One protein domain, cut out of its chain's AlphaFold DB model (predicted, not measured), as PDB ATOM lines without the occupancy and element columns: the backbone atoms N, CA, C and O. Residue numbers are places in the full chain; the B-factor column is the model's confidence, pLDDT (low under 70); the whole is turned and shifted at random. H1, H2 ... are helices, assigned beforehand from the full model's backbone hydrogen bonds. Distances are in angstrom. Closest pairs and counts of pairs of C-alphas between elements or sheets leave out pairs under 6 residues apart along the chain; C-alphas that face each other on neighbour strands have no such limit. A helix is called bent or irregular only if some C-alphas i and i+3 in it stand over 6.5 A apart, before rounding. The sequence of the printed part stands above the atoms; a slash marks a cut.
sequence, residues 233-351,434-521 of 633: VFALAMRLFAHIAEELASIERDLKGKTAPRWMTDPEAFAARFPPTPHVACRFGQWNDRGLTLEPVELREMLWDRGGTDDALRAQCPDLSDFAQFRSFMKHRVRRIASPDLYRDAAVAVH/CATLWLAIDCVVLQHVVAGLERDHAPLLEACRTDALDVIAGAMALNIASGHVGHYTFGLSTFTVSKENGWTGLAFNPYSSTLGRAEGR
ATOM      1  N   VAL A 233      42.664-116.667  -6.379       83.00
ATOM      2  CA  VAL A 233      43.810-116.200  -7.171       83.00
ATOM      3  C   VAL A 233      44.355-117.305  -8.073       83.00
ATOM      4  O   VAL A 233      44.635-117.037  -9.237       83.00
ATOM      5  N   PHE A 234      44.419-118.552  -7.601       83.19
ATOM      6  CA  PHE A 234      44.805-119.693  -8.433       83.19
ATOM      7  C   PHE A 234      43.856-119.894  -9.612       83.19
ATOM      8  O   PHE A 234      44.305-119.981 -10.753       83.19
ATOM      9  N   ALA A 235      42.543-119.898  -9.365       84.44
ATOM     10  CA  ALA A 235      41.555-120.037 -10.435       84.44
ATOM     11  C   ALA A 235      41.652-118.894 -11.464       84.44
ATOM     12  O   ALA A 235      41.567-119.127 -12.671       84.44
ATOM     13  N   LEU A 236      41.874-117.660 -11.000       86.81
ATOM     14  CA  LEU A 236      42.075-116.506 -11.875       86.81
ATOM     15  C   LEU A 236      43.364-116.614 -12.699       86.81
ATOM     16  O   LEU A 236      43.338-116.361 -13.901       86.81
ATOM     17  N   ALA A 237      44.473-117.020 -12.080       85.12
ATOM     18  CA  ALA A 237      45.749-117.198 -12.761       85.12
ATOM     19  C   ALA A 237      45.672-118.297 -13.832       85.12
ATOM     20  O   ALA A 237      46.172-118.114 -14.938       85.12
ATOM     21  N   MET A 238      44.978-119.405 -13.553       85.56
ATOM     22  CA  MET A 238      44.745-120.461 -14.542       85.56
ATOM     23  C   MET A 238      43.906-119.974 -15.729       85.56
ATOM     24  O   MET A 238      44.217-120.286 -16.879       85.56
ATOM     25  N   ARG A 239      42.881-119.145 -15.480       87.50
ATOM     26  CA  ARG A 239      42.125-118.486 -16.558       87.50
ATOM     27  C   ARG A 239      43.022-117.567 -17.383       87.50
ATOM     28  O   ARG A 239      42.966-117.643 -18.605       87.50
ATOM     29  N   LEU A 240      43.858-116.750 -16.743       87.06
ATOM     30  CA  LEU A 240      44.824-115.887 -17.428       87.06
ATOM     31  C   LEU A 240      45.774-116.702 -18.317       87.06
ATOM     32  O   LEU A 240      45.942-116.370 -19.487       87.06
ATOM     33  N   PHE A 241      46.336-117.803 -17.811       84.94
ATOM     34  CA  PHE A 241      47.220-118.673 -18.592       84.94
ATOM     35  C   PHE A 241      46.515-119.317 -19.789       84.94
ATOM     36  O   PHE A 241      47.088-119.352 -20.878       84.94
ATOM     37  N   ALA A 242      45.260-119.747 -19.625       86.44
ATOM     38  CA  ALA A 242      44.456-120.256 -20.733       86.44
ATOM     39  C   ALA A 242      44.272-119.199 -21.839       86.44
ATOM     40  O   ALA A 242      44.513-119.503 -23.006       86.44
ATOM     41  N   HIS A 243      43.928-117.955 -21.483       89.81
ATOM     42  CA  HIS A 243      43.731-116.872 -22.462       89.81
ATOM     43  C   HIS A 243      45.049-116.481 -23.144       89.81
ATOM     44  O   HIS A 243      45.079-116.230 -24.345       89.81
ATOM     45  N   ILE A 244      46.169-116.496 -22.416       87.19
ATOM     46  CA  ILE A 244      47.494-116.262 -23.006       87.19
ATOM     47  C   ILE A 244      47.830-117.343 -24.042       87.19
ATOM     48  O   ILE A 244      48.331-117.020 -25.120       87.19
ATOM     49  N   ALA A 245      47.545-118.615 -23.748       84.94
ATOM     50  CA  ALA A 245      47.755-119.712 -24.692       84.94
ATOM     51  C   ALA A 245      46.875-119.566 -25.951       84.94
ATOM     52  O   ALA A 245      47.352-119.793 -27.067       84.94
ATOM     53  N   GLU A 246      45.622-119.129 -25.797       90.19
ATOM     54  CA  GLU A 246      44.716-118.830 -26.916       90.19
ATOM     55  C   GLU A 246      45.214-117.668 -27.777       90.19
ATOM     56  O   GLU A 246      45.238-117.770 -29.007       90.19
ATOM     57  N   GLU A 247      45.673-116.588 -27.147       90.94
ATOM     58  CA  GLU A 247      46.212-115.425 -27.845       90.94
ATOM     59  C   GLU A 247      47.527-115.747 -28.561       90.94
ATOM     60  O   GLU A 247      47.719-115.325 -29.702       90.94
ATOM     61  N   LEU A 248      48.393-116.580 -27.981       87.19
ATOM     62  CA  LEU A 248      49.605-117.067 -28.650       87.19
ATOM     63  C   LEU A 248      49.280-117.918 -29.884       87.19
ATOM     64  O   LEU A 248      49.887-117.726 -30.940       87.19
ATOM     65  N   ALA A 249      48.280-118.799 -29.795       88.69
ATOM     66  CA  ALA A 249      47.779-119.542 -30.950       88.69
ATOM     67  C   ALA A 249      47.111-118.619 -31.991       88.69
ATOM     68  O   ALA A 249      47.170-118.883 -33.194       88.69
ATOM     69  N   SER A 250      46.475-117.525 -31.560       92.56
ATOM     70  CA  SER A 250      45.930-116.499 -32.456       92.56
ATOM     71  C   SER A 250      47.035-115.746 -33.199       92.56
ATOM     72  O   SER A 250      46.989-115.654 -34.424       92.56
ATOM     73  N   ILE A 251      48.084-115.314 -32.493       90.50
ATOM     74  CA  ILE A 251      49.272-114.693 -33.092       90.50
ATOM     75  C   ILE A 251      49.914-115.651 -34.103       90.50
ATOM     76  O   ILE A 251      50.206-115.249 -35.224       90.50
ATOM     77  N   GLU A 252      50.086-116.938 -33.777       89.94
ATOM     78  CA  GLU A 252      50.613-117.916 -34.743       89.94
ATOM     79  C   GLU A 252      49.734-118.015 -36.000       89.94
ATOM     80  O   GLU A 252      50.260-118.075 -37.115       89.94
ATOM     81  N   ARG A 253      48.400-118.006 -35.849       91.88
ATOM     82  CA  ARG A 253      47.467-118.007 -36.986       91.88
ATOM     83  C   ARG A 253      47.637-116.770 -37.865       91.88
ATOM     84  O   ARG A 253      47.720-116.947 -39.082       91.88
ATOM     85  N   ASP A 254      47.756-115.580 -37.280       91.69
ATOM     86  CA  ASP A 254      48.007-114.331 -38.016       91.69
ATOM     87  C   ASP A 254      49.301-114.410 -38.845       91.69
ATOM     88  O   ASP A 254      49.385-113.884 -39.955       91.69
ATOM     89  N   LEU A 255      50.305-115.126 -38.330       88.75
ATOM     90  CA  LEU A 255      51.619-115.284 -38.951       88.75
ATOM     91  C   LEU A 255      51.685-116.399 -40.011       88.75
ATOM     92  O   LEU A 255      52.713-116.531 -40.671       88.75
ATOM     93  N   LYS A 256      50.632-117.208 -40.231       85.88
ATOM     94  CA  LYS A 256      50.663-118.322 -41.213       85.88
ATOM     95  C   LYS A 256      50.874-117.865 -42.665       85.88
ATOM     96  O   LYS A 256      51.297-118.667 -43.500       85.88
ATOM     97  N   GLY A 257      50.598-116.597 -42.974       83.06
ATOM     98  CA  GLY A 257      50.793-116.001 -44.296       83.06
ATOM     99  C   GLY A 257      52.262-115.882 -44.735       83.06
ATOM    100  O   GLY A 257      53.203-116.117 -43.974       83.06
ATOM    101  N   LYS A 258      52.472-115.515 -46.007       81.88
ATOM    102  CA  LYS A 258      53.803-115.144 -46.542       81.88
ATOM    103  C   LYS A 258      54.170-113.682 -46.264       81.88
ATOM    104  O   LYS A 258      55.332-113.323 -46.401       81.88
ATOM    105  N   THR A 259      53.191-112.865 -45.899       87.25
ATOM    106  CA  THR A 259      53.325-111.431 -45.640       87.25
ATOM    107  C   THR A 259      53.055-111.140 -44.173       87.25
ATOM    108  O   THR A 259      52.224-111.816 -43.562       87.25
ATOM    109  N   ALA A 260      53.719-110.117 -43.637       87.38
ATOM    110  CA  ALA A 260      53.469-109.655 -42.280       87.38
ATOM    111  C   ALA A 260      52.001-109.207 -42.111       87.38
ATOM    112  O   ALA A 260      51.474-108.526 -42.999       87.38
ATOM    113  N   PRO A 261      51.323-109.594 -41.014       92.50
ATOM    114  CA  PRO A 261      49.977-109.131 -40.717       92.50
ATOM    115  C   PRO A 261      49.979-107.624 -40.448       92.50
ATOM    116  O   PRO A 261      50.985-107.049 -40.033       92.50
ATOM    117  N   ARG A 262      48.827-106.979 -40.650       93.69
ATOM    118  CA  ARG A 262      48.704-105.516 -40.566       93.69
ATOM    119  C   ARG A 262      49.153-104.952 -39.212       93.69
ATOM    120  O   ARG A 262      49.800-103.917 -39.176       93.69
ATOM    121  N   TRP A 263      48.894-105.656 -38.109       93.81
ATOM    122  CA  TRP A 263      49.331-105.223 -36.775       93.81
ATOM    123  C   TRP A 263      50.864-105.191 -36.604       93.81
ATOM    124  O   TRP A 263      51.349-104.547 -35.682       93.81
ATOM    125  N   MET A 264      51.642-105.839 -37.483       91.88
ATOM    126  CA  MET A 264      53.112-105.741 -37.491       91.88
ATOM    127  C   MET A 264      53.645-104.582 -38.342       91.88
ATOM    128  O   MET A 264      54.822-104.245 -38.245       91.88
ATOM    129  N   THR A 265      52.825-103.984 -39.206       91.69
ATOM    130  CA  THR A 265      53.271-102.962 -40.168       91.69
ATOM    131  C   THR A 265      52.608-101.604 -39.967       91.69
ATOM    132  O   THR A 265      53.132-100.604 -40.448       91.69
ATOM    133  N   ASP A 266      51.497-101.556 -39.236       95.38
ATOM    134  CA  ASP A 266      50.675-100.369 -39.009       95.38
ATOM    135  C   ASP A 266      50.485-100.138 -37.492       95.38
ATOM    136  O   ASP A 266      49.860-100.974 -36.827       95.38
ATOM    137  N   PRO A 267      51.001 -99.025 -36.929       93.38
ATOM    138  CA  PRO A 267      50.848 -98.690 -35.513       93.38
ATOM    139  C   PRO A 267      49.392 -98.583 -35.041       93.38
ATOM    140  O   PRO A 267      49.106 -98.907 -33.888       93.38
ATOM    141  N   GLU A 268      48.459 -98.164 -35.900       94.38
ATOM    142  CA  GLU A 268      47.039 -98.076 -35.532       94.38
ATOM    143  C   GLU A 268      46.419 -99.470 -35.428       94.38
ATOM    144  O   GLU A 268      45.743 -99.791 -34.451       94.38
ATOM    145  N   ALA A 269      46.713-100.343 -36.398       94.44
ATOM    146  CA  ALA A 269      46.292-101.740 -36.349       94.44
ATOM    147  C   ALA A 269      46.935-102.496 -35.176       94.44
ATOM    148  O   ALA A 269      46.309-103.389 -34.604       94.44
ATOM    149  N   PHE A 270      48.165-102.134 -34.801       95.00
ATOM    150  CA  PHE A 270      48.823-102.643 -33.604       95.00
ATOM    151  C   PHE A 270      48.071-102.252 -32.333       95.00
ATOM    152  O   PHE A 270      47.696-103.131 -31.564       95.00
ATOM    153  N   ALA A 271      47.811-100.956 -32.136       92.62
ATOM    154  CA  ALA A 271      47.102-100.458 -30.958       92.62
ATOM    155  C   ALA A 271      45.670-101.013 -30.862       92.62
ATOM    156  O   ALA A 271      45.172-101.241 -29.763       92.62
ATOM    157  N   ALA A 272      45.023-101.276 -32.002       92.38
ATOM    158  CA  ALA A 272      43.718-101.928 -32.044       92.38
ATOM    159  C   ALA A 272      43.779-103.418 -31.658       92.38
ATOM    160  O   ALA A 272      42.875-103.908 -30.984       92.38
ATOM    161  N   ARG A 273      44.825-104.150 -32.076       92.38
ATOM    162  CA  ARG A 273      44.991-105.580 -31.754       92.38
ATOM    163  C   ARG A 273      45.492-105.810 -30.328       92.38
ATOM    164  O   ARG A 273      45.075-106.779 -29.699       92.38
ATOM    165  N   PHE A 274      46.363-104.931 -29.841       91.88
ATOM    166  CA  PHE A 274      46.969-104.980 -28.513       91.88
ATOM    167  C   PHE A 274      46.760-103.635 -27.804       91.88
ATOM    168  O   PHE A 274      47.676-102.805 -27.771       91.88
ATOM    169  N   PRO A 275      45.553-103.389 -27.259       89.75
ATOM    170  CA  PRO A 275      45.260-102.149 -26.556       89.75
ATOM    171  C   PRO A 275      46.216-101.933 -25.375       89.75
ATOM    172  O   PRO A 275      46.608-102.900 -24.713       89.75
ATOM    173  N   PRO A 276      46.594-100.679 -25.076       83.50
ATOM    174  CA  PRO A 276      47.489-100.393 -23.965       83.50
ATOM    175  C   PRO A 276      46.842-100.788 -22.635       83.50
ATOM    176  O   PRO A 276      45.697-100.432 -22.353       83.50
ATOM    177  N   THR A 277      47.606-101.478 -21.790       83.12
ATOM    178  CA  THR A 277      47.218-101.806 -20.415       83.12
ATOM    179  C   THR A 277      48.264-101.268 -19.433       83.12
ATOM    180  O   THR A 277      49.464-101.400 -19.685       83.12
ATOM    181  N   PRO A 278      47.849-100.653 -18.308       79.31
ATOM    182  CA  PRO A 278      48.770-100.038 -17.348       79.31
ATOM    183  C   PRO A 278      49.703-101.040 -16.652       79.31
ATOM    184  O   PRO A 278      50.705-100.633 -16.073       79.31
ATOM    185  N   HIS A 279      49.395-102.339 -16.714       79.06
ATOM    186  CA  HIS A 279      50.157-103.384 -16.024       79.06
ATOM    187  C   HIS A 279      51.116-104.158 -16.936       79.06
ATOM    188  O   HIS A 279      52.079-104.744 -16.447       79.06
ATOM    189  N   VAL A 280      50.871-104.168 -18.251       81.56
ATOM    190  CA  VAL A 280      51.677-104.911 -19.230       81.56
ATOM    191  C   VAL A 280      51.908-104.030 -20.454       81.56
ATOM    192  O   VAL A 280      51.042-103.866 -21.308       81.56
ATOM    193  N   ALA A 281      53.098-103.443 -20.547       80.69
ATOM    194  CA  ALA A 281      53.442-102.602 -21.684       80.69
ATOM    195  C   ALA A 281      53.779-103.462 -22.911       80.69
ATOM    196  O   ALA A 281      54.627-104.353 -22.834       80.69
ATOM    197  N   CYS A 282      53.156-103.140 -24.043       85.00
ATOM    198  CA  CYS A 282      53.541-103.627 -25.363       85.00
ATOM    199  C   CYS A 282      53.965-102.449 -26.234       85.00
ATOM    200  O   CYS A 282      53.370-101.370 -26.177       85.00
ATOM    201  N   ARG A 283      54.998-102.653 -27.049       88.12
ATOM    202  CA  ARG A 283      55.544-101.638 -27.951       88.12
ATOM    203  C   ARG A 283      55.449-102.131 -29.385       88.12
ATOM    204  O   ARG A 283      55.831-103.260 -29.693       88.12
ATOM    205  N   PHE A 284      54.978-101.265 -30.273       90.06
ATOM    206  CA  PHE A 284      55.023-101.543 -31.701       90.06
ATOM    207  C   PHE A 284      56.476-101.774 -32.141       90.06
ATOM    208  O   PHE A 284      57.364-101.003 -31.780       90.06
ATOM    209  N   GLY A 285      56.718-102.844 -32.900       85.81
ATOM    210  CA  GLY A 285      58.048-103.188 -33.402       85.81
ATOM    211  C   GLY A 285      58.935-103.976 -32.437       85.81
ATOM    212  O   GLY A 285      60.050-104.308 -32.818       85.81
ATOM    213  N   GLN A 286      58.464-104.336 -31.235       83.69
ATOM    214  CA  GLN A 286      59.291-105.030 -30.233       83.69
ATOM    215  C   GLN A 286      59.817-106.411 -30.670       83.69
ATOM    216  O   GLN A 286      60.779-106.916 -30.106       83.69
ATOM    217  N   TRP A 287      59.237-107.035 -31.697       78.88
ATOM    218  CA  TRP A 287      59.778-108.259 -32.310       78.88
ATOM    219  C   TRP A 287      61.088-108.031 -33.091       78.88
ATOM    220  O   TRP A 287      61.760-109.000 -33.425       78.88
ATOM    221  N   ASN A 288      61.470-106.777 -33.355       76.00
ATOM    222  CA  ASN A 288      62.702-106.407 -34.057       76.00
ATOM    223  C   ASN A 288      63.875-106.066 -33.116       76.00
ATOM    224  O   ASN A 288      64.964-105.734 -33.595       76.00
ATOM    225  N   ASP A 289      63.677-106.087 -31.794       74.94
ATOM    226  CA  ASP A 289      64.722-105.691 -30.846       74.94
ATOM    227  C   ASP A 289      65.874-106.714 -30.872       74.94
ATOM    228  O   ASP A 289      65.683-107.912 -30.697       74.94
ATOM    229  N   ARG A 290      67.119-106.256 -31.061       54.31
ATOM    230  CA  ARG A 290      68.304-107.131 -31.230       54.31
ATOM    231  C   ARG A 290      68.825-107.784 -29.936       54.31
ATOM    232  O   ARG A 290      69.911-108.355 -29.932       54.31
ATOM    233  N   GLY A 291      68.081-107.674 -28.836       53.41
ATOM    234  CA  GLY A 291      68.468-108.126 -27.493       53.41
ATOM    235  C   GLY A 291      67.639-109.287 -26.952       53.41
ATOM    236  O   GLY A 291      67.667-109.531 -25.748       53.41
ATOM    237  N   LEU A 292      66.872-109.973 -27.804       55.09
ATOM    238  CA  LEU A 292      66.024-111.083 -27.377       55.09
ATOM    239  C   LEU A 292      66.892-112.239 -26.873       55.09
ATOM    240  O   LEU A 292      67.531-112.947 -27.650       55.09
ATOM    241  N   THR A 293      66.913-112.432 -25.556       51.06
ATOM    242  CA  THR A 293      67.419-113.652 -24.927       51.06
ATOM    243  C   THR A 293      66.500-114.799 -25.314       51.06
ATOM    244  O   THR A 293      65.443-115.003 -24.720       51.06
ATOM    245  N   LEU A 294      66.893-115.537 -26.345       53.47
ATOM    246  CA  LEU A 294      66.393-116.884 -26.562       53.47
ATOM    247  C   LEU A 294      66.880-117.749 -25.394       53.47
ATOM    248  O   LEU A 294      68.072-117.736 -25.073       53.47
ATOM    249  N   GLU A 295      65.977-118.494 -24.758       53.09
ATOM    250  CA  GLU A 295      66.387-119.457 -23.738       53.09
ATOM    251  C   GLU A 295      67.330-120.488 -24.388       53.09
ATOM    252  O   GLU A 295      67.029-120.979 -25.485       53.09
ATOM    253  N   PRO A 296      68.460-120.867 -23.756       49.69
ATOM    254  CA  PRO A 296      69.435-121.791 -24.341       49.69
ATOM    255  C   PRO A 296      68.826-123.104 -24.857       49.69
ATOM    256  O   PRO A 296      69.323-123.674 -25.822       49.69
ATOM    257  N   VAL A 297      67.730-123.567 -24.248       52.56
ATOM    258  CA  VAL A 297      66.987-124.770 -24.657       52.56
ATOM    259  C   VAL A 297      66.182-124.547 -25.946       52.56
ATOM    260  O   VAL A 297      66.182-125.413 -26.814       52.56
ATOM    261  N   GLU A 298      65.529-123.392 -26.107       56.09
ATOM    262  CA  GLU A 298      64.756-123.060 -27.318       56.09
ATOM    263  C   GLU A 298      65.674-122.867 -28.536       56.09
ATOM    264  O   GLU A 298      65.362-123.336 -29.630       56.09
ATOM    265  N   LEU A 299      66.839-122.243 -28.320       55.38
ATOM    266  CA  LEU A 299      67.928-122.165 -29.300       55.38
ATOM    267  C   LEU A 299      68.432-123.559 -29.685       55.38
ATOM    268  O   LEU A 299      68.571-123.859 -30.869       55.38
ATOM    269  N   ARG A 300      68.692-124.423 -28.696       52.78
ATOM    270  CA  ARG A 300      69.248-125.760 -28.927       52.78
ATOM    271  C   ARG A 300      68.298-126.654 -29.725       52.78
ATOM    272  O   ARG A 300      68.754-127.296 -30.659       52.78
ATOM    273  N   GLU A 301      66.997-126.661 -29.437       55.44
ATOM    274  CA  GLU A 301      66.008-127.492 -30.153       55.44
ATOM    275  C   GLU A 301      65.721-127.005 -31.582       55.44
ATOM    276  O   GLU A 301      65.723-127.811 -32.514       55.44
ATOM    277  N   MET A 302      65.531-125.691 -31.787       56.91
ATOM    278  CA  MET A 302      65.336-125.115 -33.131       56.91
ATOM    279  C   MET A 302      66.487-125.443 -34.091       56.91
ATOM    280  O   MET A 302      66.318-125.417 -35.313       56.91
ATOM    281  N   LEU A 303      67.664-125.711 -33.531       52.25
ATOM    282  CA  LEU A 303      68.896-125.941 -34.262       52.25
ATOM    283  C   LEU A 303      69.336-127.419 -34.238       52.25
ATOM    284  O   LEU A 303      70.050-127.839 -35.149       52.25
ATOM    285  N   TRP A 304      68.840-128.234 -33.297       50.75
ATOM    286  CA  TRP A 304      68.955-129.700 -33.309       50.75
ATOM    287  C   TRP A 304      68.214-130.301 -34.509       50.75
ATOM    288  O   TRP A 304      68.769-131.142 -35.213       50.75
ATOM    289  N   ASP A 305      67.035-129.763 -34.843       52.81
ATOM    290  CA  ASP A 305      66.312-130.064 -36.094       52.81
ATOM    291  C   ASP A 305      67.133-129.721 -37.363       52.81
ATOM    292  O   ASP A 305      66.799-130.161 -38.464       52.81
ATOM    293  N   ARG A 306      68.221-128.943 -37.229       54.94
ATOM    294  CA  ARG A 306      69.132-128.539 -38.315       54.94
ATOM    295  C   ARG A 306      70.521-129.197 -38.250       54.94
ATOM    296  O   ARG A 306      71.338-128.925 -39.125       54.94
ATOM    297  N   GLY A 307      70.794-130.057 -37.261       49.81
ATOM    298  CA  GLY A 307      72.030-130.852 -37.166       49.81
ATOM    299  C   GLY A 307      73.316-130.100 -36.772       49.81
ATOM    300  O   GLY A 307      74.399-130.540 -37.155       49.81
ATOM    301  N   GLY A 308      73.235-128.971 -36.051       53.59
ATOM    302  CA  GLY A 308      74.404-128.150 -35.661       53.59
ATOM    303  C   GLY A 308      75.066-128.510 -34.313       53.59
ATOM    304  O   GLY A 308      74.444-129.125 -33.455       53.59
ATOM    305  N   THR A 309      76.329-128.096 -34.107       53.66
ATOM    306  CA  THR A 309      77.115-128.267 -32.857       53.66
ATOM    307  C   THR A 309      77.079-127.024 -31.955       53.66
ATOM    308  O   THR A 309      77.158-125.917 -32.475       53.66
ATOM    309  N   ASP A 310      77.055-127.184 -30.619       47.91
ATOM    310  CA  ASP A 310      76.893-126.110 -29.602       47.91
ATOM    311  C   ASP A 310      77.729-124.819 -29.820       47.91
ATOM    312  O   ASP A 310      77.248-123.722 -29.524       47.91
ATOM    313  N   ASP A 311      78.939-124.906 -30.382       48.56
ATOM    314  CA  ASP A 311      79.800-123.741 -30.655       48.56
ATOM    315  C   ASP A 311      79.410-122.964 -31.926       48.56
ATOM    316  O   ASP A 311      79.502-121.735 -31.957       48.56
ATOM    317  N   ALA A 312      78.899-123.642 -32.959       52.91
ATOM    318  CA  ALA A 312      78.306-122.986 -34.127       52.91
ATOM    319  C   ALA A 312      76.966-122.302 -33.771       52.91
ATOM    320  O   ALA A 312      76.586-121.315 -34.401       52.91
ATOM    321  N   LEU A 313      76.286-122.797 -32.725       50.88
ATOM    322  CA  LEU A 313      74.979-122.322 -32.249       50.88
ATOM    323  C   LEU A 313      75.058-120.963 -31.542       50.88
ATOM    324  O   LEU A 313      74.178-120.129 -31.730       50.88
ATOM    325  N   ARG A 314      76.128-120.698 -30.776       47.81
ATOM    326  CA  ARG A 314      76.339-119.383 -30.129       47.81
ATOM    327  C   ARG A 314      76.669-118.265 -31.120       47.81
ATOM    328  O   ARG A 314      76.477-117.098 -30.796       47.81
ATOM    329  N   ALA A 315      77.161-118.611 -32.309       52.38
ATOM    330  CA  ALA A 315      77.528-117.650 -33.347       52.38
ATOM    331  C   ALA A 315      76.353-117.255 -34.269       52.38
ATOM    332  O   ALA A 315      76.469-116.276 -35.002       52.38
ATOM    333  N   GLN A 316      75.231-117.989 -34.242       53.81
ATOM    334  CA  GLN A 316      74.068-117.788 -35.117       53.81
ATOM    335  C   GLN A 316      72.784-117.573 -34.303       53.81
ATOM    336  O   GLN A 316      71.875-118.403 -34.323       53.81
ATOM    337  N   CYS A 317      72.671-116.450 -33.592       55.41
ATOM    338  CA  CYS A 317      71.353-116.020 -33.120       55.41
ATOM    339  C   CYS A 317      70.493-115.654 -34.347       55.41
ATOM    340  O   CYS A 317      70.929-114.809 -35.133       55.41
ATOM    341  N   PRO A 318      69.313-116.272 -34.555       58.34
ATOM    342  CA  PRO A 318      68.427-115.887 -35.647       58.34
ATOM    343  C   PRO A 318      68.032-114.413 -35.501       58.34
ATOM    344  O   PRO A 318      67.691-113.958 -34.408       58.34
ATOM    345  N   ASP A 319      68.091-113.671 -36.604       65.62
ATOM    346  CA  ASP A 319      67.621-112.293 -36.651       65.62
ATOM    347  C   ASP A 319      66.092-112.317 -36.694       65.62
ATOM    348  O   ASP A 319      65.479-112.480 -37.749       65.62
ATOM    349  N   LEU A 320      65.467-112.194 -35.523       63.69
ATOM    350  CA  LEU A 320      64.010-112.196 -35.394       63.69
ATOM    351  C   LEU A 320      63.344-110.970 -36.046       63.69
ATOM    352  O   LEU A 320      62.121-110.965 -36.173       63.69
ATOM    353  N   SER A 321      64.112-109.985 -36.538       64.50
ATOM    354  CA  SER A 321      63.567-108.938 -37.414       64.50
ATOM    355  C   SER A 321      63.187-109.455 -38.811       64.50
ATOM    356  O   SER A 321      62.379-108.837 -39.509       64.50
ATOM    357  N   ASP A 322      63.689-110.629 -39.214       76.94
ATOM    358  CA  ASP A 322      63.203-111.357 -40.384       76.94
ATOM    359  C   ASP A 322      61.859-112.028 -40.062       76.94
ATOM    360  O   ASP A 322      61.760-112.955 -39.253       76.94
ATOM    361  N   PHE A 323      60.809-111.598 -40.766       78.00
ATOM    362  CA  PHE A 323      59.456-112.133 -40.629       78.00
ATOM    363  C   PHE A 323      59.383-113.665 -40.761       78.00
ATOM    364  O   PHE A 323      58.630-114.320 -40.036       78.00
ATOM    365  N   ALA A 324      60.164-114.270 -41.662       77.62
ATOM    366  CA  ALA A 324      60.179-115.718 -41.840       77.62
ATOM    367  C   ALA A 324      60.802-116.434 -40.632       77.62
ATOM    368  O   ALA A 324      60.325-117.511 -40.254       77.62
ATOM    369  N   GLN A 325      61.823-115.833 -40.014       74.69
ATOM    370  CA  GLN A 325      62.469-116.349 -38.808       74.69
ATOM    371  C   GLN A 325      61.565-116.184 -37.587       74.69
ATOM    372  O   GLN A 325      61.355-117.164 -36.874       74.69
ATOM    373  N   PHE A 326      60.938-115.017 -37.413       78.06
ATOM    374  CA  PHE A 326      59.945-114.778 -36.364       78.06
ATOM    375  C   PHE A 326      58.765-115.755 -36.451       78.06
ATOM    376  O   PHE A 326      58.397-116.395 -35.468       78.06
ATOM    377  N   ARG A 327      58.221-115.969 -37.654       81.44
ATOM    378  CA  ARG A 327      57.165-116.963 -37.892       81.44
ATOM    379  C   ARG A 327      57.614-118.384 -37.540       81.44
ATOM    380  O   ARG A 327      56.853-119.140 -36.938       81.44
ATOM    381  N   SER A 328      58.830-118.771 -37.935       77.44
ATOM    382  CA  SER A 328      59.378-120.094 -37.609       77.44
ATOM    383  C   SER A 328      59.527-120.263 -36.100       77.44
ATOM    384  O   SER A 328      59.104-121.278 -35.555       77.44
ATOM    385  N   PHE A 329      60.079-119.256 -35.431       75.81
ATOM    386  CA  PHE A 329      60.227-119.207 -33.984       75.81
ATOM    387  C   PHE A 329      58.878-119.359 -33.269       75.81
ATOM    388  O   PHE A 329      58.724-120.246 -32.431       75.81
ATOM    389  N   MET A 330      57.865-118.591 -33.678       79.19
ATOM    390  CA  MET A 330      56.518-118.664 -33.105       79.19
ATOM    391  C   MET A 330      55.884-120.047 -33.236       79.19
ATOM    392  O   MET A 330      55.289-120.541 -32.283       79.19
ATOM    393  N   LYS A 331      56.077-120.720 -34.374       78.38
ATOM    394  CA  LYS A 331      55.616-122.099 -34.568       78.38
ATOM    395  C   LYS A 331      56.266-123.076 -33.580       78.38
ATOM    396  O   LYS A 331      55.596-123.984 -33.092       78.38
ATOM    397  N   HIS A 332      57.561-122.929 -33.291       73.38
ATOM    398  CA  HIS A 332      58.234-123.759 -32.283       73.38
ATOM    399  C   HIS A 332      57.749-123.429 -30.870       73.38
ATOM    400  O   HIS A 332      57.449-124.344 -30.107       73.38
ATOM    401  N   ARG A 333      57.592-122.141 -30.549       73.88
ATOM    402  CA  ARG A 333      57.135-121.686 -29.233       73.88
ATOM    403  C   ARG A 333      55.703-122.128 -28.926       73.88
ATOM    404  O   ARG A 333      55.480-122.726 -27.882       73.88
ATOM    405  N   VAL A 334      54.748-121.950 -29.843       74.38
ATOM    406  CA  VAL A 334      53.351-122.383 -29.631       74.38
ATOM    407  C   VAL A 334      53.229-123.898 -29.482       74.38
ATOM    408  O   VAL A 334      52.477-124.364 -28.635       74.38
ATOM    409  N   ARG A 335      54.026-124.690 -30.214       73.31
ATOM    410  CA  ARG A 335      54.070-126.159 -30.042       73.31
ATOM    411  C   ARG A 335      54.488-126.601 -28.646       73.31
ATOM    412  O   ARG A 335      54.215-127.741 -28.277       73.31
ATOM    413  N   ARG A 336      55.202-125.737 -27.930       68.88
ATOM    414  CA  ARG A 336      55.654-125.990 -26.575       68.88
ATOM    415  C   ARG A 336      54.647-125.519 -25.548       68.88
ATOM    416  O   ARG A 336      54.779-125.952 -24.430       68.88
ATOM    417  N   ILE A 337      53.648-124.707 -25.854       71.25
ATOM    418  CA  ILE A 337      52.691-124.252 -24.835       71.25
ATOM    419  C   ILE A 337      51.619-125.323 -24.630       71.25
ATOM    420  O   ILE A 337      51.174-125.958 -25.587       71.25
ATOM    421  N   ALA A 338      51.232-125.561 -23.375       72.56
ATOM    422  CA  ALA A 338      50.142-126.479 -23.063       72.56
ATOM    423  C   ALA A 338      48.813-125.977 -23.651       72.56
ATOM    424  O   ALA A 338      48.609-124.774 -23.825       72.56
ATOM    425  N   SER A 339      47.892-126.889 -23.972       76.62
ATOM    426  CA  SER A 339      46.582-126.479 -24.480       76.62
ATOM    427  C   SER A 339      45.831-125.636 -23.438       76.62
ATOM    428  O   SER A 339      45.946-125.909 -22.241       76.62
ATOM    429  N   PRO A 340      45.017-124.649 -23.862       82.81
ATOM    430  CA  PRO A 340      44.227-123.818 -22.951       82.81
ATOM    431  C   PRO A 340      43.392-124.630 -21.950       82.81
ATOM    432  O   PRO A 340      43.299-124.268 -20.779       82.81
ATOM    433  N   ASP A 341      42.844-125.763 -22.394       81.81
ATOM    434  CA  ASP A 341      42.027-126.653 -21.564       81.81
ATOM    435  C   ASP A 341      42.810-127.258 -20.391       81.81
ATOM    436  O   ASP A 341      42.272-127.352 -19.295       81.81
ATOM    437  N   LEU A 342      44.109-127.549 -20.556       76.00
ATOM    438  CA  LEU A 342      44.932-128.063 -19.453       76.00
ATOM    439  C   LEU A 342      45.065-127.043 -18.315       76.00
ATOM    440  O   LEU A 342      45.094-127.432 -17.151       76.00
ATOM    441  N   TYR A 343      45.111-125.743 -18.628       79.31
ATOM    442  CA  TYR A 343      45.108-124.698 -17.603       79.31
ATOM    443  C   TYR A 343      43.737-124.576 -16.933       79.31
ATOM    444  O   TYR A 343      43.664-124.455 -15.713       79.31
ATOM    445  N   ARG A 344      42.644-124.652 -17.701       82.88
ATOM    446  CA  ARG A 344      41.274-124.609 -17.152       82.88
ATOM    447  C   ARG A 344      41.007-125.774 -16.202       82.88
ATOM    448  O   ARG A 344      40.441-125.569 -15.129       82.88
ATOM    449  N   ASP A 345      41.487-126.954 -16.565       80.50
ATOM    450  CA  ASP A 345      41.297-128.186 -15.803       80.50
ATOM    451  C   ASP A 345      42.292-128.327 -14.642       80.50
ATOM    452  O   ASP A 345      42.099-129.171 -13.766       80.50
ATOM    453  N   ALA A 346      43.324-127.477 -14.566       76.31
ATOM    454  CA  ALA A 346      44.364-127.562 -13.542       76.31
ATOM    455  C   ALA A 346      43.802-127.485 -12.114       76.31
ATOM    456  O   ALA A 346      44.282-128.183 -11.230       76.31
ATOM    457  N   ALA A 347      42.755-126.689 -11.868       73.06
ATOM    458  CA  ALA A 347      42.117-126.629 -10.550       73.06
ATOM    459  C   ALA A 347      41.437-127.957 -10.170       73.06
ATOM    460  O   ALA A 347      41.544-128.412  -9.030       73.06
ATOM    461  N   VAL A 348      40.780-128.611 -11.132       76.56
ATOM    462  CA  VAL A 348      40.181-129.939 -10.930       76.56
ATOM    463  C   VAL A 348      41.282-130.968 -10.695       76.56
ATOM    464  O   VAL A 348      41.199-131.735  -9.736       76.56
ATOM    465  N   ALA A 349      42.347-130.920 -11.500       73.69
ATOM    466  CA  ALA A 349      43.504-131.795 -11.374       73.69
ATOM    467  C   ALA A 349      44.211-131.635 -10.018       73.69
ATOM    468  O   ALA A 349      44.551-132.632  -9.388       73.69
ATOM    469  N   VAL A 350      44.389-130.412  -9.513       72.19
ATOM    470  CA  VAL A 350      44.951-130.185  -8.174       72.19
ATOM    471  C   VAL A 350      44.097-130.918  -7.135       72.19
ATOM    472  O   VAL A 350      44.597-131.709  -6.340       72.19
ATOM    473  N   HIS A 351      42.783-130.706  -7.152       71.81
ATOM    474  CA  HIS A 351      41.913-131.293  -6.137       71.81
ATOM    475  C   HIS A 351      41.875-132.825  -6.211       71.81
ATOM    476  O   HIS A 351      41.924-133.502  -5.181       71.81
ATOM    477  N   CYS A 434      52.601-142.822 -15.052       57.16
ATOM    478  CA  CYS A 434      53.523-141.701 -14.889       57.16
ATOM    479  C   CYS A 434      52.845-140.348 -15.228       57.16
ATOM    480  O   CYS A 434      53.330-139.341 -14.729       57.16
ATOM    481  N   ALA A 435      51.718-140.331 -15.969       64.06
ATOM    482  CA  ALA A 435      50.932-139.131 -16.301       64.06
ATOM    483  C   ALA A 435      50.452-138.447 -15.056       64.06
ATOM    484  O   ALA A 435      50.650-137.258 -14.864       64.06
ATOM    485  N   THR A 436      49.779-139.238 -14.243       68.38
ATOM    486  CA  THR A 436      48.980-138.756 -13.142       68.38
ATOM    487  C   THR A 436      49.907-138.262 -12.033       68.38
ATOM    488  O   THR A 436      49.645-137.234 -11.413       68.38
ATOM    489  N   LEU A 437      51.059-138.922 -11.852       66.12
ATOM    490  CA  LEU A 437      52.097-138.465 -10.930       66.12
ATOM    491  C   LEU A 437      52.795-137.193 -11.432       66.12
ATOM    492  O   LEU A 437      53.003-136.277 -10.642       66.12
ATOM    493  N   TRP A 438      53.118-137.106 -12.728       67.69
ATOM    494  CA  TRP A 438      53.644-135.869 -13.321       67.69
ATOM    495  C   TRP A 438      52.650-134.717 -13.181       67.69
ATOM    496  O   TRP A 438      53.023-133.663 -12.683       67.69
ATOM    497  N   LEU A 439      51.376-134.951 -13.488       70.81
ATOM    498  CA  LEU A 439      50.316-133.960 -13.363       70.81
ATOM    499  C   LEU A 439      50.171-133.455 -11.922       70.81
ATOM    500  O   LEU A 439      50.020-132.255 -11.710       70.81
ATOM    501  N   ALA A 440      50.251-134.339 -10.923       71.06
ATOM    502  CA  ALA A 440      50.238-133.949  -9.512       71.06
ATOM    503  C   ALA A 440      51.442-133.059  -9.150       71.06
ATOM    504  O   ALA A 440      51.297-132.064  -8.440       71.06
ATOM    505  N   ILE A 441      52.629-133.387  -9.667       70.12
ATOM    506  CA  ILE A 441      53.842-132.580  -9.488       70.12
ATOM    507  C   ILE A 441      53.678-131.211 -10.157       70.12
ATOM    508  O   ILE A 441      53.952-130.189  -9.526       70.12
ATOM    509  N   ASP A 442      53.181-131.171 -11.392       70.81
ATOM    510  CA  ASP A 442      52.922-129.923 -12.113       70.81
ATOM    511  C   ASP A 442      51.907-129.057 -11.366       70.81
ATOM    512  O   ASP A 442      52.088-127.847 -11.277       70.81
ATOM    513  N   CYS A 443      50.885-129.663 -10.755       73.94
ATOM    514  CA  CYS A 443      49.919-128.975  -9.902       73.94
ATOM    515  C   CYS A 443      50.593-128.273  -8.711       73.94
ATOM    516  O   CYS A 443      50.315-127.099  -8.459       73.94
ATOM    517  N   VAL A 444      51.522-128.938  -8.012       71.81
ATOM    518  CA  VAL A 444      52.292-128.312  -6.920       71.81
ATOM    519  C   VAL A 444      53.142-127.162  -7.441       71.81
ATOM    520  O   VAL A 444      53.153-126.082  -6.847       71.81
ATOM    521  N   VAL A 445      53.845-127.356  -8.557       70.88
ATOM    522  CA  VAL A 445      54.666-126.295  -9.153       70.88
ATOM    523  C   VAL A 445      53.795-125.107  -9.567       70.88
ATOM    524  O   VAL A 445      54.152-123.964  -9.280       70.88
ATOM    525  N   LEU A 446      52.626-125.351 -10.167       73.62
ATOM    526  CA  LEU A 446      51.657-124.318 -10.537       73.62
ATOM    527  C   LEU A 446      51.207-123.512  -9.323       73.62
ATOM    528  O   LEU A 446      51.196-122.286  -9.386       73.62
ATOM    529  N   GLN A 447      50.879-124.167  -8.206       75.38
ATOM    530  CA  GLN A 447      50.496-123.464  -6.979       75.38
ATOM    531  C   GLN A 447      51.606-122.529  -6.484       75.38
ATOM    532  O   GLN A 447      51.324-121.399  -6.093       75.38
ATOM    533  N   HIS A 448      52.867-122.953  -6.575       72.69
ATOM    534  CA  HIS A 448      54.013-122.121  -6.203       72.69
ATOM    535  C   HIS A 448      54.228-120.946  -7.161       72.69
ATOM    536  O   HIS A 448      54.501-119.831  -6.717       72.69
ATOM    537  N   VAL A 449      54.086-121.177  -8.467       73.44
ATOM    538  CA  VAL A 449      54.160-120.119  -9.483       73.44
ATOM    539  C   VAL A 449      53.078-119.071  -9.235       73.44
ATOM    540  O   VAL A 449      53.375-117.879  -9.214       73.44
ATOM    541  N   VAL A 450      51.841-119.504  -8.989       77.44
ATOM    542  CA  VAL A 450      50.724-118.610  -8.665       77.44
ATOM    543  C   VAL A 450      50.985-117.851  -7.367       77.44
ATOM    544  O   VAL A 450      50.770-116.645  -7.338       77.44
ATOM    545  N   ALA A 451      51.484-118.507  -6.317       75.62
ATOM    546  CA  ALA A 451      51.820-117.834  -5.063       75.62
ATOM    547  C   ALA A 451      52.910-116.761  -5.259       75.62
ATOM    548  O   ALA A 451      52.841-115.683  -4.671       75.62
ATOM    549  N   GLY A 452      53.895-117.025  -6.126       72.88
ATOM    550  CA  GLY A 452      54.886-116.032  -6.545       72.88
ATOM    551  C   GLY A 452      54.258-114.856  -7.297       72.88
ATOM    552  O   GLY A 452      54.527-113.706  -6.958       72.88
ATOM    553  N   LEU A 453      53.371-115.129  -8.262       75.56
ATOM    554  CA  LEU A 453      52.620-114.094  -8.983       75.56
ATOM    555  C   LEU A 453      51.764-113.242  -8.042       75.56
ATOM    556  O   LEU A 453      51.714-112.026  -8.198       75.56
ATOM    557  N   GLU A 454      51.110-113.858  -7.060       79.00
ATOM    558  CA  GLU A 454      50.318-113.151  -6.055       79.00
ATOM    559  C   GLU A 454      51.188-112.214  -5.220       79.00
ATOM    560  O   GLU A 454      50.868-111.034  -5.082       79.00
ATOM    561  N   ARG A 455      52.323-112.709  -4.724       78.94
ATOM    562  CA  ARG A 455      53.250-111.923  -3.906       78.94
ATOM    563  C   ARG A 455      53.874-110.760  -4.679       78.94
ATOM    564  O   ARG A 455      53.945-109.651  -4.158       78.94
ATOM    565  N   ASP A 456      54.337-111.018  -5.898       74.56
ATOM    566  CA  ASP A 456      55.191-110.083  -6.636       74.56
ATOM    567  C   ASP A 456      54.371-109.171  -7.575       74.56
ATOM    568  O   ASP A 456      54.814-108.079  -7.942       74.56
ATOM    569  N   HIS A 457      53.153-109.588  -7.947       78.06
ATOM    570  CA  HIS A 457      52.323-108.941  -8.968       78.06
ATOM    571  C   HIS A 457      50.826-108.856  -8.604       78.06
ATOM    572  O   HIS A 457      49.977-108.830  -9.496       78.06
ATOM    573  N   ALA A 458      50.476-108.723  -7.318       81.62
ATOM    574  CA  ALA A 458      49.086-108.536  -6.871       81.62
ATOM    575  C   ALA A 458      48.270-107.491  -7.676       81.62
ATOM    576  O   ALA A 458      47.130-107.797  -8.033       81.62
ATOM    577  N   PRO A 459      48.807-106.302  -8.046       83.75
ATOM    578  CA  PRO A 459      48.046-105.322  -8.831       83.75
ATOM    579  C   PRO A 459      47.638-105.821 -10.226       83.75
ATOM    580  O   PRO A 459      46.564-105.474 -10.708       83.75
ATOM    581  N   LEU A 460      48.474-106.649 -10.867       82.75
ATOM    582  CA  LEU A 460      48.173-107.261 -12.167       82.75
ATOM    583  C   LEU A 460      46.996-108.236 -12.045       82.75
ATOM    584  O   LEU A 460      46.104-108.248 -12.891       82.75
ATOM    585  N   LEU A 461      46.989-109.046 -10.985       83.31
ATOM    586  CA  LEU A 461      45.930-110.022 -10.732       83.31
ATOM    587  C   LEU A 461      44.605-109.342 -10.385       83.31
ATOM    588  O   LEU A 461      43.561-109.790 -10.846       83.31
ATOM    589  N   GLU A 462      44.631-108.237  -9.641       84.62
ATOM    590  CA  GLU A 462      43.417-107.467  -9.364       84.62
ATOM    591  C   GLU A 462      42.829-106.860 -10.647       84.62
ATOM    592  O   GLU A 462      41.629-106.965 -10.884       84.62
ATOM    593  N   ALA A 463      43.673-106.337 -11.543       83.62
ATOM    594  CA  ALA A 463      43.225-105.856 -12.851       83.62
ATOM    595  C   ALA A 463      42.615-106.965 -13.730       83.62
ATOM    596  O   ALA A 463      41.714-106.711 -14.525       83.62
ATOM    597  N   CYS A 464      43.053-108.217 -13.564       84.75
ATOM    598  CA  CYS A 464      42.444-109.360 -14.246       84.75
ATOM    599  C   CYS A 464      41.034-109.698 -13.722       84.75
ATOM    600  O   CYS A 464      40.283-110.370 -14.428       84.75
ATOM    601  N   ARG A 465      40.657-109.272 -12.504       80.62
ATOM    602  CA  ARG A 465      39.318-109.521 -11.926       80.62
ATOM    603  C   ARG A 465      38.248-108.570 -12.445       80.62
ATOM    604  O   ARG A 465      37.083-108.947 -12.461       80.62
ATOM    605  N   THR A 466      38.634-107.361 -12.837       72.19
ATOM    606  CA  THR A 466      37.735-106.244 -13.165       72.19
ATOM    607  C   THR A 466      37.393-106.149 -14.659       72.19
ATOM    608  O   THR A 466      37.073-105.073 -15.141       72.19
ATOM    609  N   ASP A 467      37.439-107.276 -15.380       65.00
ATOM    610  CA  ASP A 467      37.110-107.447 -16.812       65.00
ATOM    611  C   ASP A 467      38.231-107.151 -17.836       65.00
ATOM    612  O   ASP A 467      38.028-107.333 -19.034       65.00
ATOM    613  N   ALA A 468      39.457-106.804 -17.417       83.31
ATOM    614  CA  ALA A 468      40.587-106.569 -18.337       83.31
ATOM    615  C   ALA A 468      41.402-107.833 -18.702       83.31
ATOM    616  O   ALA A 468      42.519-107.720 -19.219       83.31
ATOM    617  N   LEU A 469      40.871-109.033 -18.430       87.50
ATOM    618  CA  LEU A 469      41.582-110.308 -18.598       87.50
ATOM    619  C   LEU A 469      42.106-110.500 -20.027       87.50
ATOM    620  O   LEU A 469      43.289-110.778 -20.199       87.50
ATOM    621  N   ASP A 470      41.255-110.301 -21.034       88.25
ATOM    622  CA  ASP A 470      41.595-110.546 -22.444       88.25
ATOM    623  C   ASP A 470      42.668-109.575 -22.949       88.25
ATOM    624  O   ASP A 470      43.605-109.964 -23.646       88.25
ATOM    625  N   VAL A 471      42.574-108.305 -22.545       89.12
ATOM    626  CA  VAL A 471      43.540-107.264 -22.922       89.12
ATOM    627  C   VAL A 471      44.905-107.551 -22.297       89.12
ATOM    628  O   VAL A 471      45.929-107.492 -22.979       89.12
ATOM    629  N   ILE A 472      44.927-107.906 -21.010       88.44
ATOM    630  CA  ILE A 472      46.155-108.279 -20.299       88.44
ATOM    631  C   ILE A 472      46.750-109.559 -20.896       88.44
ATOM    632  O   ILE A 472      47.954-109.607 -21.147       88.44
ATOM    633  N   ALA A 473      45.921-110.566 -21.183       88.69
ATOM    634  CA  ALA A 473      46.352-111.813 -21.801       88.69
ATOM    635  C   ALA A 473      46.963-111.580 -23.189       88.69
ATOM    636  O   ALA A 473      48.046-112.095 -23.462       88.69
ATOM    637  N   GLY A 474      46.337-110.757 -24.034       89.88
ATOM    638  CA  GLY A 474      46.860-110.393 -25.354       89.88
ATOM    639  C   GLY A 474      48.197-109.651 -25.281       89.88
ATOM    640  O   GLY A 474      49.124-109.965 -26.028       89.88
ATOM    641  N   ALA A 475      48.336-108.720 -24.334       87.81
ATOM    642  CA  ALA A 475      49.589-108.006 -24.101       87.81
ATOM    643  C   ALA A 475      50.712-108.947 -23.612       87.81
ATOM    644  O   ALA A 475      51.836-108.930 -24.122       87.81
ATOM    645  N   MET A 476      50.407-109.836 -22.659       85.69
ATOM    646  CA  MET A 476      51.357-110.846 -22.180       85.69
ATOM    647  C   MET A 476      51.736-111.835 -23.285       85.69
ATOM    648  O   MET A 476      52.916-112.143 -23.441       85.69
ATOM    649  N   ALA A 477      50.767-112.285 -24.085       86.31
ATOM    650  CA  ALA A 477      50.986-113.156 -25.233       86.31
ATOM    651  C   ALA A 477      51.925-112.518 -26.256       86.31
ATOM    652  O   ALA A 477      52.840-113.183 -26.729       86.31
ATOM    653  N   LEU A 478      51.775-111.227 -26.561       86.62
ATOM    654  CA  LEU A 478      52.686-110.537 -27.469       86.62
ATOM    655  C   LEU A 478      54.099-110.404 -26.884       86.62
ATOM    656  O   LEU A 478      55.069-110.640 -27.599       86.62
ATOM    657  N   ASN A 479      54.232-110.066 -25.599       82.38
ATOM    658  CA  ASN A 479      55.537-109.985 -24.931       82.38
ATOM    659  C   ASN A 479      56.248-111.346 -24.906       82.38
ATOM    660  O   ASN A 479      57.444-111.428 -25.194       82.38
ATOM    661  N   ILE A 480      55.501-112.425 -24.653       78.81
ATOM    662  CA  ILE A 480      55.997-113.794 -24.802       78.81
ATOM    663  C   ILE A 480      56.363-114.042 -26.263       78.81
ATOM    664  O   ILE A 480      57.482-114.447 -26.529       78.81
ATOM    665  N   ALA A 481      55.493-113.770 -27.231       78.81
ATOM    666  CA  ALA A 481      55.762-114.004 -28.649       78.81
ATOM    667  C   ALA A 481      57.044-113.307 -29.126       78.81
ATOM    668  O   ALA A 481      57.844-113.892 -29.848       78.81
ATOM    669  N   SER A 482      57.281-112.079 -28.669       75.25
ATOM    670  CA  SER A 482      58.429-111.265 -29.049       75.25
ATOM    671  C   SER A 482      59.660-111.465 -28.169       75.25
ATOM    672  O   SER A 482      60.544-110.622 -28.223       75.25
ATOM    673  N   GLY A 483      59.724-112.491 -27.312       69.19
ATOM    674  CA  GLY A 483      60.896-112.763 -26.463       69.19
ATOM    675  C   GLY A 483      61.175-111.717 -25.372       69.19
ATOM    676  O   GLY A 483      62.242-111.738 -24.764       69.19
ATOM    677  N   HIS A 484      60.229-110.817 -25.105       69.38
ATOM    678  CA  HIS A 484      60.297-109.818 -24.041       69.38
ATOM    679  C   HIS A 484      59.772-110.425 -22.739       69.38
ATOM    680  O   HIS A 484      58.679-110.113 -22.264       69.38
ATOM    681  N   VAL A 485      60.551-111.352 -22.186       60.78
ATOM    682  CA  VAL A 485      60.184-112.089 -20.978       60.78
ATOM    683  C   VAL A 485      60.481-111.200 -19.760       60.78
ATOM    684  O   VAL A 485      61.607-111.140 -19.278       60.78
ATOM    685  N   GLY A 486      59.488-110.446 -19.282       57.22
ATOM    686  CA  GLY A 486      59.573-109.740 -17.996       57.22
ATOM    687  C   GLY A 486      59.461-110.694 -16.792       57.22
ATOM    688  O   GLY A 486      59.223-111.894 -16.950       57.22
ATOM    689  N   HIS A 487      59.554-110.166 -15.565       49.59
ATOM    690  CA  HIS A 487      59.380-110.960 -14.331       49.59
ATOM    691  C   HIS A 487      58.018-111.691 -14.259       49.59
ATOM    692  O   HIS A 487      57.934-112.793 -13.724       49.59
ATOM    693  N   TYR A 488      56.983-111.140 -14.903       52.12
ATOM    694  CA  TYR A 488      55.608-111.663 -14.946       52.12
ATOM    695  C   TYR A 488      55.438-112.941 -15.790       52.12
ATOM    696  O   TYR A 488      54.461-113.671 -15.638       52.12
ATOM    697  N   THR A 489      56.363-113.208 -16.716       51.62
ATOM    698  CA  THR A 489      56.261-114.285 -17.725       51.62
ATOM    699  C   THR A 489      57.013-115.562 -17.348       51.62
ATOM    700  O   THR A 489      56.895-116.573 -18.040       51.62
ATOM    701  N   PHE A 490      57.737-115.545 -16.225       51.19
ATOM    702  CA  PHE A 490      58.518-116.681 -15.737       51.19
ATOM    703  C   PHE A 490      57.656-117.918 -15.441       51.19
ATOM    704  O   PHE A 490      58.107-119.039 -15.652       51.19
ATOM    705  N   GLY A 491      56.403-117.708 -15.023       51.38
ATOM    706  CA  GLY A 491      55.433-118.773 -14.774       51.38
ATOM    707  C   GLY A 491      54.841-119.426 -16.023       51.38
ATOM    708  O   GLY A 491      54.242-120.478 -15.897       51.38
ATOM    709  N   LEU A 492      54.984-118.834 -17.216       50.75
ATOM    710  CA  LEU A 492      54.443-119.376 -18.476       50.75
ATOM    711  C   LEU A 492      55.511-120.099 -19.303       50.75
ATOM    712  O   LEU A 492      55.213-121.117 -19.918       50.75
ATOM    713  N   SER A 493      56.764-119.628 -19.276       48.47
ATOM    714  CA  SER A 493      57.890-120.322 -19.924       48.47
ATOM    715  C   SER A 493      58.288-121.628 -19.219       48.47
ATOM    716  O   SER A 493      59.000-122.447 -19.801       48.47
ATOM    717  N   THR A 494      57.825-121.847 -17.983       49.91
ATOM    718  CA  THR A 494      58.082-123.067 -17.202       49.91
ATOM    719  C   THR A 494      57.184-124.242 -17.573       49.91
ATOM    720  O   THR A 494      57.597-125.381 -17.352       49.91
ATOM    721  N   PHE A 495      55.998-123.998 -18.141       53.41
ATOM    722  CA  PHE A 495      55.053-125.054 -18.514       53.41
ATOM    723  C   PHE A 495      55.059-125.234 -20.016       53.41
ATOM    724  O   PHE A 495      54.300-124.590 -20.744       53.41
ATOM    725  N   THR A 496      55.937-126.129 -20.461       51.41
ATOM    726  CA  THR A 496      55.981-126.525 -21.859       51.41
ATOM    727  C   THR A 496      55.576-127.979 -22.053       51.41
ATOM    728  O   THR A 496      55.869-128.803 -21.202       51.41
ATOM    729  N   VAL A 497      54.936-128.335 -23.165       45.25
ATOM    730  CA  VAL A 497      54.730-129.730 -23.569       45.25
ATOM    731  C   VAL A 497      56.091-130.301 -23.974       45.25
ATOM    732  O   VAL A 497      56.588-130.017 -25.066       45.25
ATOM    733  N   SER A 498      56.718-131.093 -23.101       44.31
ATOM    734  CA  SER A 498      57.926-131.844 -23.467       44.31
ATOM    735  C   SER A 498      57.543-133.094 -24.255       44.31
ATOM    736  O   SER A 498      56.904-134.003 -23.731       44.31
ATOM    737  N   LYS A 499      57.974-133.160 -25.521       43.00
ATOM    738  CA  LYS A 499      57.840-134.364 -26.361       43.00
ATOM    739  C   LYS A 499      58.962-135.379 -26.160       43.00
ATOM    740  O   LYS A 499      58.813-136.514 -26.608       43.00
ATOM    741  N   GLU A 500      60.058-135.002 -25.500       40.53
ATOM    742  CA  GLU A 500      61.278-135.821 -25.421       40.53
ATOM    743  C   GLU A 500      61.059-137.169 -24.716       40.53
ATOM    744  O   GLU A 500      61.791-138.118 -24.974       40.53
ATOM    745  N   ASN A 501      59.994-137.301 -23.915       38.75
ATOM    746  CA  ASN A 501      59.686-138.524 -23.167       38.75
ATOM    747  C   ASN A 501      58.368-139.211 -23.581       38.75
ATOM    748  O   ASN A 501      57.864-140.051 -22.835       38.75
ATOM    749  N   GLY A 502      57.781-138.854 -24.733       37.12
ATOM    750  CA  GLY A 502      56.499-139.421 -25.187       37.12
ATOM    751  C   GLY A 502      55.281-138.980 -24.363       37.12
ATOM    752  O   GLY A 502      54.241-139.631 -24.416       37.12
ATOM    753  N   TRP A 503      55.411-137.892 -23.601       39.84
ATOM    754  CA  TRP A 503      54.363-137.330 -22.752       39.84
ATOM    755  C   TRP A 503      53.621-136.187 -23.459       39.84
ATOM    756  O   TRP A 503      54.230-135.333 -24.097       39.84
ATOM    757  N   THR A 504      52.293-136.151 -23.333       45.06
ATOM    758  CA  THR A 504      51.446-135.030 -23.776       45.06
ATOM    759  C   THR A 504      50.691-134.478 -22.570       45.06
ATOM    760  O   THR A 504      49.603-134.947 -22.253       45.06
ATOM    761  N   GLY A 505      51.293-133.522 -21.866       49.22
ATOM    762  CA  GLY A 505      50.724-132.862 -20.688       49.22
ATOM    763  C   GLY A 505      51.449-131.548 -20.393       49.22
ATOM    764  O   GLY A 505      52.364-131.174 -21.131       49.22
ATOM    765  N   LEU A 506      51.046-130.852 -19.324       50.09
ATOM    766  CA  LEU A 506      51.917-129.849 -18.705       50.09
ATOM    767  C   LEU A 506      53.235-130.568 -18.379       50.09
ATOM    768  O   LEU A 506      53.207-131.698 -17.910       50.09
ATOM    769  N   ALA A 507      54.380-130.000 -18.738       50.62
ATOM    770  CA  ALA A 507      55.648-130.522 -18.258       50.62
ATOM    771  C   ALA A 507      56.472-129.358 -17.730       50.62
ATOM    772  O   ALA A 507      56.746-128.377 -18.434       50.62
ATOM    773  N   PHE A 508      56.862-129.484 -16.467       49.25
ATOM    774  CA  PHE A 508      57.846-128.614 -15.861       49.25
ATOM    775  C   PHE A 508      59.174-128.676 -16.629       49.25
ATOM    776  O   PHE A 508      59.725-129.756 -16.849       49.25
ATOM    777  N   ASN A 509      59.719-127.517 -17.007       47.69
ATOM    778  CA  ASN A 509      61.077-127.429 -17.532       47.69
ATOM    779  C   ASN A 509      62.097-127.520 -16.372       47.69
ATOM    780  O   ASN A 509      62.272-126.538 -15.644       47.69
ATOM    781  N   PRO A 510      62.829-128.643 -16.208       39.75
ATOM    782  CA  PRO A 510      63.755-128.845 -15.090       39.75
ATOM    783  C   PRO A 510      64.951-127.879 -15.095       39.75
ATOM    784  O   PRO A 510      65.687-127.814 -14.112       39.75
ATOM    785  N   TYR A 511      65.149-127.126 -16.180       40.06
ATOM    786  CA  TYR A 511      66.241-126.171 -16.337       40.06
ATOM    787  C   TYR A 511      65.916-124.758 -15.830       40.06
ATOM    788  O   TYR A 511      66.812-123.913 -15.836       40.06
ATOM    789  N   SER A 512      64.692-124.474 -15.356       41.91
ATOM    790  CA  SER A 512      64.390-123.165 -14.761       41.91
ATOM    791  C   SER A 512      65.038-123.053 -13.371       41.91
ATOM    792  O   SER A 512      64.463-123.422 -12.347       41.91
ATOM    793  N   SER A 513      66.270-122.551 -13.326       34.12
ATOM    794  CA  SER A 513      67.083-122.351 -12.115       34.12
ATOM    795  C   SER A 513      66.548-121.275 -11.155       34.12
ATOM    796  O   SER A 513      67.130-121.041 -10.097       34.12
ATOM    797  N   THR A 514      65.445-120.619 -11.513       37.19
ATOM    798  CA  THR A 514      64.939-119.374 -10.920       37.19
ATOM    799  C   THR A 514      63.664-119.530 -10.094       37.19
ATOM    800  O   THR A 514      63.256-118.570  -9.442       37.19
ATOM    801  N   LEU A 515      63.062-120.724 -10.027       41.06
ATOM    802  CA  LEU A 515      62.127-121.013  -8.940       41.06
ATOM    803  C   LEU A 515      62.960-121.085  -7.648       41.06
ATOM    804  O   LEU A 515      63.688-122.042  -7.376       41.06
ATOM    805  N   GLY A 516      62.920-119.990  -6.892       42.81
ATOM    806  CA  GLY A 516      63.507-119.901  -5.565       42.81
ATOM    807  C   GLY A 516      62.944-120.969  -4.626       42.81
ATOM    808  O   GLY A 516      62.002-121.693  -4.941       42.81
ATOM    809  N   ARG A 517      63.559-121.070  -3.449       38.75
ATOM    810  CA  ARG A 517      63.193-122.045  -2.423       38.75
ATOM    811  C   ARG A 517      61.685-122.011  -2.123       38.75
ATOM    812  O   ARG A 517      61.198-120.998  -1.628       38.75
ATOM    813  N   ALA A 518      60.986-123.121  -2.341       39.47
ATOM    814  CA  ALA A 518      59.664-123.357  -1.769       39.47
ATOM    815  C   ALA A 518      59.865-123.751  -0.301       39.47
ATOM    816  O   ALA A 518      60.573-124.721  -0.035       39.47
ATOM    817  N   GLU A 519      59.368-122.955   0.651       47.66
ATOM    818  CA  GLU A 519      59.523-123.222   2.098       47.66
ATOM    819  C   GLU A 519      60.981-123.479   2.546       47.66
ATOM    820  O   GLU A 519      61.270-124.267   3.443       47.66
ATOM    821  N   GLY A 520      61.956-122.853   1.879       42.62
ATOM    822  CA  GLY A 520      63.376-123.086   2.164       42.62
ATOM    823  C   GLY A 520      64.023-124.266   1.412       42.62
ATOM    824  O   GLY A 520      65.242-124.430   1.521       42.62
ATOM    825  N   ARG A 521      63.281-125.033   0.599       40.62
ATOM    826  CA  ARG A 521      63.772-126.197  -0.166       40.62
ATOM    827  C   ARG A 521      63.964-125.887  -1.664       40.62
ATOM    828  O   ARG A 521      63.104-125.254  -2.270       40.62
TER     829      ARG A 521
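Overview. This is residues 233 to 351 and 434 to 521 of the 633 residues of an uncharacterized protein of Novosphingobium sp. GV013 (UniProt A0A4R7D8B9). A cluster of crossed helices is gathered round one long helix, H1: the longest helix by residues, H8, crosses its first end, H7 and H9 pack on opposite sides of it, and H6 packs near its last end. H10 packs on H8, H2 and H3 form a small corner off to the side of the last part of H1, with H3 apart from it, and H4 and H5 lie farther out beyond H6. The printed part has 207 residues, with ten named helices, H1 to H10 in chain order, and no named strand; the class is all helix. It is compact, with a radius of gyration of the C-alphas of 17.2 A, and spans 46 by 44 by 28 A.

Along the chain. H8, residues 434 to 465, begins at C-alpha 434 (53.523, -141.701, -14.889) and is 35.3 A long; it has a kink of 100 degrees near residue 459 and is irregular, C-alphas 456 and 459 being 8.9 A apart. H1, residues 233 to 254, is 31.2 A long and begins at C-alpha 233 (43.810, -116.200, -7.171). H7, residues 340 to 351, is 18.5 A long and only just irregular, with C-alphas 344 and 347 7.0 A apart. H9 is residues 469 to 481, 17.8 A, and H6 residues 323 to 336, 20.1 A. H10, residues 487 to 493, ends at C-alpha 493 (57.890, -120.322, -19.924) and is irregular, with C-alphas 488 and 491 7.1 A apart. The others are H2, residues 262 to 265, H3, residues 267 to 273, H4, residues 296 to 304, and H5, residues 310 to 314.

Arrangement. H8 touches H1, with residues 233 to 240 of H1 alone, about perpendicular at 86 degrees; the closest C-alphas, of Phe 234 and Val 450, are 6.0 A apart. H8 touches H10 at a shallow tilt of 26 degrees, opposite ways, closest at C-alphas Val 449 and Gly 491, 5.6 A. The hub, H1, touches H9 at a steep tilt of 57 degrees, closest at C-alphas Ile 244 and Ala 473, 4.7 A. H1 touches H7 at a shallow tilt of 20 degrees, opposite ways, closest at C-alphas Ala 242 and Pro 340, 4.2 A. With residues 245 to 252 alone H1 touches H6, closest at C-alphas Glu 252 and Met 330, 6.2 A. H4 and H6 only just touch, with 3 pairs of C-alphas within 8 A, the closest being Met 302 and His 332, 7.3 A. H4 touches H5, closest at C-alphas Leu 303 and Leu 313, 7.4 A. H2 and H3 touch only at the corner, closest at C-alphas Trp 263 and Phe 270, 4.1 A; H1 and H3 are apart. Every O i to N i+4 pair is within hydrogen-bond range in H1, H3, H4, H5, H6 and H9, against 6 of 8 in H7, 26 of 28 in H8 and 1 of 3 in H10, which has 1 of 4 O i to N i+3 pairs; H2 is too short for an i+4 pair.

Size, cuts and confidence. The two C-alphas farthest apart, of Lys 258 and Gly 520, are 50.3 A apart. Residues 352 to 433 are not printed, and C-alphas 351 and 434 are 17.9 A apart across the cut. The link from H3 to H4 is long, and residues 494 to 521 hold no named element. Mean pLDDT of the printed part is 70.8; 78 residues are under 70, among them 290 to 321 and 483 to 521.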